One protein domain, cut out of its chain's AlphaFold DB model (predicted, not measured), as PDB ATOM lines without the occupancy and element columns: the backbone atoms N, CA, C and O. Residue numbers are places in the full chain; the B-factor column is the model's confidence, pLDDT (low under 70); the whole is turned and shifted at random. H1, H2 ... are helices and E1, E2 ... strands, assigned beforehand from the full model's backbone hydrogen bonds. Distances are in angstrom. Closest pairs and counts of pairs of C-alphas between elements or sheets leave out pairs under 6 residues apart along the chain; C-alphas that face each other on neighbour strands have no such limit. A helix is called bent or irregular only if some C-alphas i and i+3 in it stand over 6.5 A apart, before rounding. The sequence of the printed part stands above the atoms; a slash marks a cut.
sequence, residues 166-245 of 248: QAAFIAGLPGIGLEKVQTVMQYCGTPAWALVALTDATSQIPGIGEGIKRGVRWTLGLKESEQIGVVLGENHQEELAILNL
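Overview. This is residues 166 to 245 of the 248 residues of the protein "ERCC4 domain-containing protein" of Ornatilinea apprima (UniProt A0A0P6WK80). A short helix, H3, forms the core, with H1 and H2 near its beginning, H4 crossing near its other end, and a two-stranded hairpin, E1 and E2, packed along it chiefly through E1. The turn of the hairpin, residues 233 to 237, lies at one end of the long axis and H2 at the other. The printed part has 80 residues, with four named helices followed by two named strands in the order H1, H2, H3, H4, E1, E2; the sheet E1 - E2 is antiparallel, and the class is mixed, helices and strands. The whole is compact, with a radius of gyration of the C-alphas of 12.3 A, yet elongated in outline, spanning 39 by 25 by 19 A.

Arrangement. H1, residues 166 to 171, touches H2, residues 178 to 188, at a steep tilt of 57 degrees, opposite ways; the closest C-alphas, of Ala 171 and Val 181, are 5.7 A apart. H3, residues 191 to 199, touches H1 at a shallow tilt of 28 degrees, the same way, with the C-alphas of Gln 166 and Pro 191 closest at 6.1 A. H2 and H3 touch only at the corner by their tight link, about perpendicular at 84 degrees, with the C-alphas of Cys 188 and Ala 194 closest at 5.1 A. H4, residues 210 to 219, touches H3 at a steep tilt of 65 degrees, opposite ways; the C-alphas of Leu 198 and Lys 213 are closest, 5.3 A apart. H3 is the hub, touching three helices, while H4 is apart from H1 and H2. E1, residues 226 to 232, and E2, residues 238 to 244, form an antiparallel hairpin at 147 degrees, with N 229 and O 241 at 2.9 A and N 239 and O 231 at 2.8 A within hydrogen-bond range. The closest C-alphas of H3 and E1, those of Val 196 and Ile 228, are 4.9 A apart. In H1, H3 and H4 every O i to N i+4 pair is within hydrogen-bond range; in H2, 5 of 7 are.

Along the chain. H1 begins at C-alpha 166 (-36.268, -26.231, -47.432) and is 8.7 A long. H2 is 15.6 A long and irregular, but only just: C-alphas 179 and 182 are 6.8 A apart. H3 measures 12.2 A and H4 14.1 A. E1 is 17.8 A long, and E2, 17.7 A long, ends at C-alpha 244 (-10.226, -24.389, -45.183).

Size, cuts and confidence. The two C-alphas farthest apart, of Glu 179 and Glu 234, are 38.5 A apart. The printed part has no cut, and no link is long. The mean pLDDT of the printed part is 90.7, and no printed residue is under 70.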
ATOM      1  N   GLN A 166     -37.476 -25.551 -47.909       89.56
ATOM      2  CA  GLN A 166     -36.268 -26.231 -47.432       89.56
ATOM      3  C   GLN A 166     -35.966 -27.516 -48.217       89.56
ATOM      4  O   GLN A 166     -34.840 -27.730 -48.655       89.56
ATOM      5  N   ALA A 167     -36.983 -28.351 -48.435       88.25
ATOM      6  CA  ALA A 167     -36.835 -29.572 -49.216       88.25
ATOM      7  C   ALA A 167     -36.631 -29.248 -50.702       88.25
ATOM      8  O   ALA A 167     -35.799 -29.870 -51.349       88.25
ATOM      9  N   ALA A 168     -37.318 -28.237 -51.240       90.00
ATOM     10  CA  ALA A 168     -37.103 -27.792 -52.616       90.00
ATOM     11  C   ALA A 168     -35.658 -27.316 -52.855       90.00
ATOM     12  O   ALA A 168     -35.059 -27.677 -53.865       90.00
ATOM     13  N   PHE A 169     -35.078 -26.570 -51.909       91.88
ATOM     14  CA  PHE A 169     -33.682 -26.135 -51.971       91.88
ATOM     15  C   PHE A 169     -32.712 -27.324 -52.017       91.88
ATOM     16  O   PHE A 169     -31.875 -27.399 -52.913       91.88
ATOM     17  N   ILE A 170     -32.863 -28.292 -51.106       93.62
ATOM     18  CA  ILE A 170     -31.989 -29.476 -51.059       93.62
ATOM     19  C   ILE A 170     -32.198 -30.399 -52.266       93.62
ATOM     20  O   ILE A 170     -31.228 -30.944 -52.782       93.62
ATOM     21  N   ALA A 171     -33.428 -30.532 -52.769       92.56
ATOM     22  CA  ALA A 171     -33.719 -31.299 -53.983       92.56
ATOM     23  C   ALA A 171     -33.167 -30.646 -55.268       92.56
ATOM     24  O   ALA A 171     -33.107 -31.283 -56.316       92.56
ATOM     25  N   GLY A 172     -32.779 -29.368 -55.208       91.31
ATOM     26  CA  GLY A 172     -32.092 -28.682 -56.301       91.31
ATOM     27  C   GLY A 172     -30.609 -29.047 -56.416       91.31
ATOM     28  O   GLY A 172     -29.979 -28.731 -57.424       91.31
ATOM     29  N   LEU A 173     -30.038 -29.705 -55.402       93.69
ATOM     30  CA  LEU A 173     -28.640 -30.112 -55.407       93.69
ATOM     31  C   LEU A 173     -28.417 -31.328 -56.325       93.69
ATOM     32  O   LEU A 173     -29.255 -32.234 -56.401       93.69
ATOM     33  N   PRO A 174     -27.271 -31.390 -57.024       92.88
ATOM     34  CA  PRO A 174     -27.002 -32.431 -58.007       92.88
ATOM     35  C   PRO A 174     -27.066 -33.829 -57.386       92.88
ATOM     36  O   PRO A 174     -26.376 -34.139 -56.418       92.88
ATOM     37  N   GLY A 175     -27.884 -34.700 -57.980       91.00
ATOM     38  CA  GLY A 175     -28.022 -36.094 -57.555       91.00
ATOM     39  C   GLY A 175     -28.924 -36.325 -56.335       91.00
ATOM     40  O   GLY A 175     -29.021 -37.479 -55.891       91.00
ATOM     41  N   ILE A 176     -29.597 -35.283 -55.827       92.25
ATOM     42  CA  ILE A 176     -30.571 -35.362 -54.731       92.25
ATOM     43  C   ILE A 176     -31.974 -35.088 -55.282       92.25
ATOM     44  O   ILE A 176     -32.435 -33.957 -55.309       92.25
ATOM     45  N   GLY A 177     -32.665 -36.137 -55.728       87.44
ATOM     46  CA  GLY A 177     -34.072 -36.047 -56.112       87.44
ATOM     47  C   GLY A 177     -35.023 -36.119 -54.913       87.44
ATOM     48  O   GLY A 177     -34.616 -36.231 -53.751       87.44
ATOM     49  N   LEU A 178     -36.326 -36.108 -55.205       84.19
ATOM     50  CA  LEU A 178     -37.397 -36.196 -54.201       84.19
ATOM     51  C   LEU A 178     -37.304 -37.463 -53.347       84.19
ATOM     52  O   LEU A 178     -37.681 -37.459 -52.178       84.19
ATOM     53  N   GLU A 179     -36.774 -38.535 -53.925       87.19
ATOM     54  CA  GLU A 179     -36.553 -39.816 -53.268       87.19
ATOM     55  C   GLU A 179     -35.457 -39.769 -52.195       87.19
ATOM     56  O   GLU A 179     -35.499 -40.548 -51.247       87.19
ATOM     57  N   LYS A 180     -34.502 -38.833 -52.301       89.88
ATOM     58  CA  LYS A 180     -33.391 -38.673 -51.346       89.88
ATOM     59  C   LYS A 180     -33.587 -37.509 -50.390       89.88
ATOM     60  O   LYS A 180     -33.036 -37.538 -49.291       89.88
ATOM     61  N   VAL A 181     -34.372 -36.501 -50.777       91.44
ATOM     62  CA  VAL A 181     -34.533 -35.270 -49.993       91.44
ATOM     63  C   VAL A 181     -35.017 -35.550 -48.572       91.44
ATOM     64  O   VAL A 181     -34.539 -34.935 -47.625       91.44
ATOM     65  N   GLN A 182     -35.923 -36.518 -48.408       87.81
ATOM     66  CA  GLN A 182     -36.486 -36.853 -47.104       87.81
ATOM     67  C   GLN A 182     -35.426 -37.486 -46.195       87.81
ATOM     68  O   GLN A 182     -35.309 -37.088 -45.041       87.81
ATOM     69  N   THR A 183     -34.604 -38.387 -46.735       92.00
ATOM     70  CA  THR A 183     -33.482 -39.012 -46.021       92.00
ATOM     71  C   THR A 183     -32.431 -37.984 -45.613       92.00
ATOM     72  O   THR A 183     -32.003 -37.969 -44.462       92.00
ATOM     73  N   VAL A 184     -32.048 -37.085 -46.529       92.88
ATOM     74  CA  VAL A 184     -31.070 -36.020 -46.247       92.88
ATOM     75  C   VAL A 184     -31.595 -35.091 -45.151       92.88
ATOM     76  O   VAL A 184     -30.889 -34.829 -44.178       92.88
ATOM     77  N   MET A 185     -32.844 -34.636 -45.265       91.69
ATOM     78  CA  MET A 185     -33.460 -33.740 -44.283       91.69
ATOM     79  C   MET A 185     -33.671 -34.413 -42.921       91.69
ATOM     80  O   MET A 185     -33.479 -33.763 -41.902       91.69
ATOM     81  N   GLN A 186     -34.023 -35.702 -42.874       90.81
ATOM     82  CA  GLN A 186     -34.134 -36.451 -41.615       90.81
ATOM     83  C   GLN A 186     -32.781 -36.637 -40.929       90.81
ATOM     84  O   GLN A 186     -32.708 -36.547 -39.708       90.81
ATOM     85  N   TYR A 187     -31.721 -36.880 -41.701       93.50
ATOM     86  CA  TYR A 187     -30.373 -37.041 -41.163       93.50
ATOM     87  C   TYR A 187     -29.804 -35.716 -40.639       93.50
ATOM     88  O   TYR A 187     -29.200 -35.679 -39.574       93.50
ATOM     89  N   CYS A 188     -29.994 -34.623 -41.384       92.81
ATOM     90  CA  CYS A 188     -29.337 -33.345 -41.097       92.81
ATOM     91  C   CYS A 188     -30.205 -32.374 -40.283       92.81
ATOM     92  O   CYS A 188     -29.702 -31.386 -39.759       92.81
ATOM     93  N   GLY A 189     -31.518 -32.596 -40.220       90.31
ATOM     94  CA  GLY A 189     -32.490 -31.719 -39.564       90.31
ATOM     95  C   GLY A 189     -32.802 -30.433 -40.339       90.31
ATOM     96  O   GLY A 189     -33.972 -30.095 -40.512       90.31
ATOM     97  N   THR A 190     -31.786 -29.722 -40.839       91.25
ATOM     98  CA  THR A 190     -31.946 -28.442 -41.552       91.25
ATOM     99  C   THR A 190     -31.156 -28.396 -42.865       91.25
ATOM    100  O   THR A 190     -30.180 -29.135 -43.028       91.25
ATOM    101  N   PRO A 191     -31.512 -27.500 -43.810       93.12
ATOM    102  CA  PRO A 191     -30.740 -27.326 -45.042       93.12
ATOM    103  C   PRO A 191     -29.294 -26.872 -44.811       93.12
ATOM    104  O   PRO A 191     -28.409 -27.273 -45.558       93.12
ATOM    105  N   ALA A 192     -29.044 -26.065 -43.775       93.38
ATOM    106  CA  ALA A 192     -27.698 -25.612 -43.424       93.38
ATOM    107  C   ALA A 192     -26.803 -26.802 -43.047       93.38
ATOM    108  O   ALA A 192     -25.746 -27.000 -43.642       93.38
ATOM    109  N   TRP A 193     -27.281 -27.661 -42.143       94.00
ATOM    110  CA  TRP A 193     -26.578 -28.886 -41.763       94.00
ATOM    111  C   TRP A 193     -26.491 -29.899 -42.907       94.00
ATOM    112  O   TRP A 193     -25.515 -30.642 -42.990       94.00
ATOM    113  N   ALA A 194     -27.456 -29.899 -43.831       95.00
ATOM    114  CA  ALA A 194     -27.368 -30.706 -45.041       95.00
ATOM    115  C   ALA A 194     -26.214 -30.258 -45.945       95.00
ATOM    116  O   ALA A 194     -25.494 -31.112 -46.448       95.00
ATOM    117  N   LEU A 195     -25.981 -28.953 -46.115       94.94
ATOM    118  CA  LEU A 195     -24.828 -28.452 -46.874       94.94
ATOM    119  C   LEU A 195     -23.497 -28.829 -46.212       94.94
ATOM    120  O   LEU A 195     -22.577 -29.256 -46.910       94.94
ATOM    121  N   VAL A 196     -23.411 -28.735 -44.881       94.81
ATOM    122  CA  VAL A 196     -22.231 -29.194 -44.128       94.81
ATOM    123  C   VAL A 196     -21.982 -30.675 -44.404       94.81
ATOM    124  O   VAL A 196     -20.946 -31.044 -44.949       94.81
ATOM    125  N   ALA A 197     -22.972 -31.529 -44.136       94.88
ATOM    126  CA  ALA A 197     -22.822 -32.969 -44.301       94.88
ATOM    127  C   ALA A 197     -22.550 -33.368 -45.763       94.88
ATOM    128  O   ALA A 197     -21.738 -34.250 -46.019       94.88
ATOM    129  N   LEU A 198     -23.183 -32.727 -46.746       94.69
ATOM    130  CA  LEU A 198     -22.981 -33.048 -48.164       94.69
ATOM    131  C   LEU A 198     -21.619 -32.599 -48.707       94.69
ATOM    132  O   LEU A 198     -21.182 -33.125 -49.732       94.69
ATOM    133  N   THR A 199     -20.963 -31.639 -48.052       93.94
ATOM    134  CA  THR A 199     -19.632 -31.155 -48.448       93.94
ATOM    135  C   THR A 199     -18.500 -31.779 -47.635       93.94
ATOM    136  O   THR A 199     -17.369 -31.794 -48.119       93.94
ATOM    137  N   ASP A 200     -18.802 -32.368 -46.478       91.00
ATOM    138  CA  ASP A 200     -17.887 -33.171 -45.670       91.00
ATOM    139  C   ASP A 200     -17.739 -34.601 -46.228       91.00
ATOM    140  O   ASP A 200     -18.701 -35.369 -46.353       91.00
ATOM    141  N   ALA A 201     -16.503 -34.988 -46.551       84.12
ATOM    142  CA  ALA A 201     -16.178 -36.321 -47.053       84.12
ATOM    143  C   ALA A 201     -16.413 -37.422 -46.000       84.12
ATOM    144  O   ALA A 201     -16.726 -38.555 -46.357       84.12
ATOM    145  N   THR A 202     -16.325 -37.097 -44.708       87.62
ATOM    146  CA  THR A 202     -16.426 -38.078 -43.619       87.62
ATOM    147  C   THR A 202     -17.866 -38.429 -43.247       87.62
ATOM    148  O   THR A 202     -18.123 -39.536 -42.766       87.62
ATOM    149  N   SER A 203     -18.823 -37.543 -43.536       91.88
ATOM    150  CA  SER A 203     -20.241 -37.759 -43.241       91.88
ATOM    151  C   SER A 203     -20.802 -39.027 -43.911       91.88
ATOM    152  O   SER A 203     -20.390 -39.412 -45.005       91.88
ATOM    153  N   GLN A 204     -21.780 -39.689 -43.293       92.19
ATOM    154  CA  GLN A 204     -22.382 -40.911 -43.841       92.19
ATOM    155  C   GLN A 204     -23.901 -40.764 -43.935       92.19
ATOM    156  O   GLN A 204     -24.648 -41.307 -43.125       92.19
ATOM    157  N   ILE A 205     -24.366 -40.009 -44.936       93.12
ATOM    158  CA  ILE A 205     -25.801 -39.859 -45.202       93.12
ATOM    159  C   ILE A 205     -26.296 -41.102 -45.969       93.12
ATOM    160  O   ILE A 205     -25.794 -41.378 -47.064       93.12
ATOM    161  N   PRO A 206     -27.293 -41.851 -45.458       91.44
ATOM    162  CA  PRO A 206     -27.789 -43.051 -46.126       91.44
ATOM    163  C   PRO A 206     -28.234 -42.786 -47.573       91.44
ATOM    164  O   PRO A 206     -29.011 -41.873 -47.847       91.44
ATOM    165  N   GLY A 207     -27.747 -43.601 -48.513       89.31
ATOM    166  CA  GLY A 207     -28.085 -43.478 -49.938       89.31
ATOM    167  C   GLY A 207     -27.374 -42.341 -50.685       89.31
ATOM    168  O   GLY A 207     -27.649 -42.129 -51.870       89.31
ATOM    169  N   ILE A 208     -26.445 -41.633 -50.031       93.50
ATOM    170  CA  ILE A 208     -25.592 -40.610 -50.640       93.50
ATOM    171  C   ILE A 208     -24.151 -41.119 -50.686       93.50
ATOM    172  O   ILE A 208     -23.522 -41.328 -49.656       93.50
ATOM    173  N   GLY A 209     -23.624 -41.315 -51.893       92.06
ATOM    174  CA  GLY A 209     -22.229 -41.706 -52.106       92.06
ATOM    175  C   GLY A 209     -21.327 -40.535 -52.502       92.06
ATOM    176  O   GLY A 209     -21.800 -39.454 -52.862       92.06
ATOM    177  N   GLU A 210     -20.019 -40.794 -52.550       90.94
ATOM    178  CA  GLU A 210     -18.975 -39.806 -52.876       90.94
ATOM    179  C   GLU A 210     -19.172 -39.092 -54.221       90.94
ATOM    180  O   GLU A 210     -18.798 -37.934 -54.387       90.94
ATOM    181  N   GLY A 211     -19.786 -39.750 -55.209       92.44
ATOM    182  CA  GLY A 211     -20.114 -39.110 -56.489       92.44
ATOM    183  C   GLY A 211     -21.080 -37.931 -56.336       92.44
ATOM    184  O   GLY A 211     -20.870 -36.886 -56.946       92.44
ATOM    185  N   ILE A 212     -22.097 -38.082 -55.483       93.38
ATOM    186  CA  ILE A 212     -23.089 -37.034 -55.214       93.38
ATOM    187  C   ILE A 212     -22.429 -35.901 -54.434       93.38
ATOM    188  O   ILE A 212     -22.539 -34.750 -54.842       93.38
ATOM    189  N   LYS A 213     -21.664 -36.219 -53.381       94.06
ATOM    190  CA  LYS A 213     -20.933 -35.213 -52.596       94.06
ATOM    191  C   LYS A 213     -19.975 -34.383 -53.449       94.06
ATOM    192  O   LYS A 213     -19.983 -33.159 -53.369       94.06
ATOM    193  N   ARG A 214     -19.198 -35.024 -54.331       93.19
ATOM    194  CA  ARG A 214     -18.332 -34.315 -55.291       93.19
ATOM    195  C   ARG A 214     -19.128 -33.393 -56.213       93.19
ATOM    196  O   ARG A 214     -18.702 -32.265 -56.435       93.19
ATOM    197  N   GLY A 215     -20.284 -33.844 -56.705       94.19
ATOM    198  CA  GLY A 215     -21.193 -33.014 -57.496       94.19
ATOM    199  C   GLY A 215     -21.677 -31.787 -56.721       94.19
ATOM    200  O   GLY A 215     -21.602 -30.677 -57.235       94.19
ATOM    201  N   VAL A 216     -22.100 -31.974 -55.467       94.88
ATOM    202  CA  VAL A 216     -22.545 -30.879 -54.592       94.88
ATOM    203  C   VAL A 216     -21.414 -29.879 -54.345       94.88
ATOM    204  O   VAL A 216     -21.617 -28.681 -54.535       94.88
ATOM    205  N   ARG A 217     -20.210 -30.351 -53.999       94.44
ATOM    206  CA  ARG A 217     -19.024 -29.496 -53.803       94.44
ATOM    207  C   ARG A 217     -18.697 -28.675 -55.051       94.44
ATOM    208  O   ARG A 217     -18.470 -27.474 -54.944       94.44
ATOM    209  N   TRP A 218     -18.737 -29.306 -56.226       93.94
ATOM    210  CA  TRP A 218     -18.524 -28.633 -57.506       93.94
ATOM    211  C   TRP A 218     -19.590 -27.564 -57.786       93.94
ATOM    212  O   TRP A 218     -19.244 -26.443 -58.148       93.94
ATOM    213  N   THR A 219     -20.873 -27.866 -57.561       94.69
ATOM    214  CA  THR A 219     -21.974 -26.904 -57.751       94.69
ATOM    215  C   THR A 219     -21.877 -25.704 -56.812       94.69
ATOM    216  O   THR A 219     -22.225 -24.596 -57.207       94.69
ATOM    217  N   LEU A 220     -21.379 -25.908 -55.593       92.88
ATOM    218  CA  LEU A 220     -21.156 -24.839 -54.616       92.88
ATOM    219  C   LEU A 220     -19.844 -24.071 -54.851       92.88
ATOM    220  O   LEU A 220     -19.570 -23.115 -54.135       92.88
ATOM    221  N   GLY A 221     -19.042 -24.466 -55.848       93.56
ATOM    222  CA  GLY A 221     -17.790 -23.794 -56.201       93.56
ATOM    223  C   GLY A 221     -16.652 -23.997 -55.200       93.56
ATOM    224  O   GLY A 221     -15.721 -23.196 -55.180       93.56
ATOM    225  N   LEU A 222     -16.713 -25.043 -54.371       93.38
ATOM    226  CA  LEU A 222     -15.709 -25.314 -53.339       93.38
ATOM    227  C   LEU A 222     -14.434 -25.915 -53.941       93.38
ATOM    228  O   LEU A 222     -14.499 -26.847 -54.751       93.38
ATOM    229  N   LYS A 223     -13.265 -25.444 -53.495       91.19
ATOM    230  CA  LYS A 223     -11.971 -26.088 -53.785       91.19
ATOM    231  C   LYS A 223     -11.817 -27.393 -53.006       91.19
ATOM    232  O   LYS A 223     -12.546 -27.657 -52.055       91.19
ATOM    233  N   GLU A 224     -10.835 -28.218 -53.370       84.75
ATOM    234  CA  GLU A 224     -10.568 -29.490 -52.674       84.75
ATOM    235  C   GLU A 224     -10.287 -29.312 -51.178       84.75
ATOM    236  O   GLU A 224     -10.757 -30.111 -50.375       84.75
ATOM    237  N   SER A 225      -9.601 -28.231 -50.800       87.62
ATOM    238  CA  SER A 225      -9.295 -27.913 -49.405       87.62
ATOM    239  C   SER A 225     -10.411 -27.150 -48.688       87.62
ATOM    240  O   SER A 225     -10.199 -26.713 -47.571       87.62
ATOM    241  N   GLU A 226     -11.576 -26.933 -49.297       90.88
ATOM    242  CA  GLU A 226     -12.657 -26.134 -48.709       90.88
ATOM    243  C   GLU A 226     -13.854 -27.012 -48.322       90.88
ATOM    244  O   GLU A 226     -14.138 -28.018 -48.972       90.88
ATOM    245  N   GLN A 227     -14.592 -26.643 -47.280       90.44
ATOM    246  CA  GLN A 227     -15.865 -27.269 -46.909       90.44
ATOM    247  C   GLN A 227     -16.837 -26.235 -46.353       90.44
ATOM    248  O   GLN A 227     -16.413 -25.172 -45.912       90.44
ATOM    249  N   ILE A 228     -18.132 -26.540 -46.338       94.06
ATOM    250  CA  ILE A 228     -19.096 -25.700 -45.627       94.06
ATOM    251  C   ILE A 228     -19.151 -26.145 -44.169       94.06
ATOM    252  O   ILE A 228     -19.281 -27.332 -43.885       94.06
ATOM    253  N   GLY A 229     -19.082 -25.186 -43.251       92.06
ATOM    254  CA  GLY A 229     -19.259 -25.405 -41.822       92.06
ATOM    255  C   GLY A 229     -20.244 -24.417 -41.214       92.06
ATOM    256  O   GLY A 229     -20.517 -23.359 -41.783       92.06
ATOM    257  N   VAL A 230     -20.764 -24.772 -40.043       89.38
ATOM    258  CA  VAL A 230     -21.457 -23.834 -39.156       89.38
ATOM    259  C   VAL A 230     -20.447 -23.373 -38.111       89.38
ATOM    260  O   VAL A 230     -19.855 -24.203 -37.421       89.38
ATOM    261  N   VAL A 231     -20.228 -22.066 -38.021       89.56
ATOM    262  CA  VAL A 231     -19.303 -21.437 -37.068       89.56
ATOM    263  C   VAL A 231     -20.048 -20.468 -36.160       89.56
ATOM    264  O   VAL A 231     -21.108 -19.964 -36.515       89.56
ATOM    265  N   LEU A 232     -19.490 -20.205 -34.981       87.94
ATOM    266  CA  LEU A 232     -19.982 -19.163 -34.082       87.94
ATOM    267  C   LEU A 232     -19.291 -17.842 -34.429       87.94
ATOM    268  O   LEU A 232     -18.082 -17.716 -34.243       87.94
ATOM    269  N   GLY A 233     -20.061 -16.877 -34.928       81.50
ATOM    270  CA  GLY A 233     -19.588 -15.520 -35.194       81.50
ATOM    271  C   GLY A 233     -19.324 -14.724 -33.910       81.50
ATOM    272  O   GLY A 233     -19.693 -15.137 -32.807       81.50
ATOM    273  N   GLU A 234     -18.729 -13.535 -34.052       81.25
ATOM    274  CA  GLU A 234     -18.342 -12.653 -32.931       81.25
ATOM    275  C   GLU A 234     -19.520 -12.271 -32.016       81.25
ATOM    276  O   GLU A 234     -19.343 -12.035 -30.824       81.25
ATOM    277  N   ASN A 235     -20.743 -12.284 -32.555       85.81
ATOM    278  CA  ASN A 235     -21.980 -11.988 -31.828       85.81
ATOM    279  C   ASN A 235     -22.647 -13.231 -31.206       85.81
ATOM    280  O   ASN A 235     -23.820 -13.171 -30.835       85.81
ATOM    281  N   HIS A 236     -21.942 -14.366 -31.124       80.38
ATOM    282  CA  HIS A 236     -22.473 -15.666 -30.687       80.38
ATOM    283  C   HIS A 236     -23.657 -16.186 -31.526       80.38
ATOM    284  O   HIS A 236     -24.498 -16.934 -31.026       80.38
ATOM    285  N   GLN A 237     -23.733 -15.804 -32.805       86.00
ATOM    286  CA  GLN A 237     -24.706 -16.352 -33.751       86.00
ATOM    287  C   GLN A 237     -24.067 -17.439 -34.616       86.00
ATOM    288  O   GLN A 237     -22.883 -17.366 -34.937       86.00
ATOM    289  N   GLU A 238     -24.853 -18.454 -34.973       86.12
ATOM    290  CA  GLU A 238     -24.428 -19.489 -35.915       86.12
ATOM    291  C   GLU A 238     -24.445 -18.940 -37.345       86.12
ATOM    292  O   GLU A 238     -25.476 -18.472 -37.835       86.12
ATOM    293  N   GLU A 239     -23.307 -19.029 -38.024       90.19
ATOM    294  CA  GLU A 239     -23.111 -18.563 -39.392       90.19
ATOM    295  C   GLU A 239     -22.630 -19.712 -40.279       90.19
ATOM    296  O   GLU A 239     -21.840 -20.561 -39.863       90.19
ATOM    297  N   LEU A 240     -23.109 -19.746 -41.524       91.06
ATOM    298  CA  LEU A 240     -22.640 -20.700 -42.522       91.06
ATOM    299  C   LEU A 240     -21.406 -20.118 -43.222       91.06
ATOM    300  O   LEU A 240     -21.506 -19.080 -43.876       91.06
ATOM    301  N   ALA A 241     -20.265 -20.790 -43.114       91.56
ATOM    302  CA  ALA A 241     -18.992 -20.316 -43.649       91.56
ATOM    303  C   ALA A 241     -18.296 -21.380 -44.506       91.56
ATOM    304  O   ALA A 241     -18.511 -22.581 -44.339       91.56
ATOM    305  N   ILE A 242     -17.434 -20.926 -45.418       92.75
ATOM    306  CA  ILE A 242     -16.493 -21.794 -46.131       92.75
ATOM    307  C   ILE A 242     -15.226 -21.897 -45.284       92.75
ATOM    308  O   ILE A 242     -14.577 -20.890 -45.009       92.75
ATOM    309  N   LEU A 243     -14.884 -23.112 -44.873       90.12
ATOM    310  CA  LEU A 243     -13.739 -23.431 -44.028       90.12
ATOM    311  C   LEU A 243     -12.635 -24.078 -44.855       90.12
ATOM    312  O   LEU A 243     -12.925 -24.911 -45.714       90.12
ATOM    313  N   ASN A 244     -11.378 -23.743 -44.566       87.12
ATOM    314  CA  ASN A 244     -10.226 -24.389 -45.183       87.12
ATOM    315  C   ASN A 244      -9.760 -25.565 -44.312       87.12
ATOM    316  O   ASN A 244      -9.409 -25.391 -43.151       87.12
ATOM    317  N   LEU A 245      -9.735 -26.764 -44.881       75.69
ATOM    318  CA  LEU A 245      -9.309 -28.013 -44.247       75.69
ATOM    319  C   LEU A 245      -7.820 -28.005 -43.846       75.69
ATOM    320  O   LEU A 245      -7.386 -28.907 -43.136       75.69
TER     321      LEU A 245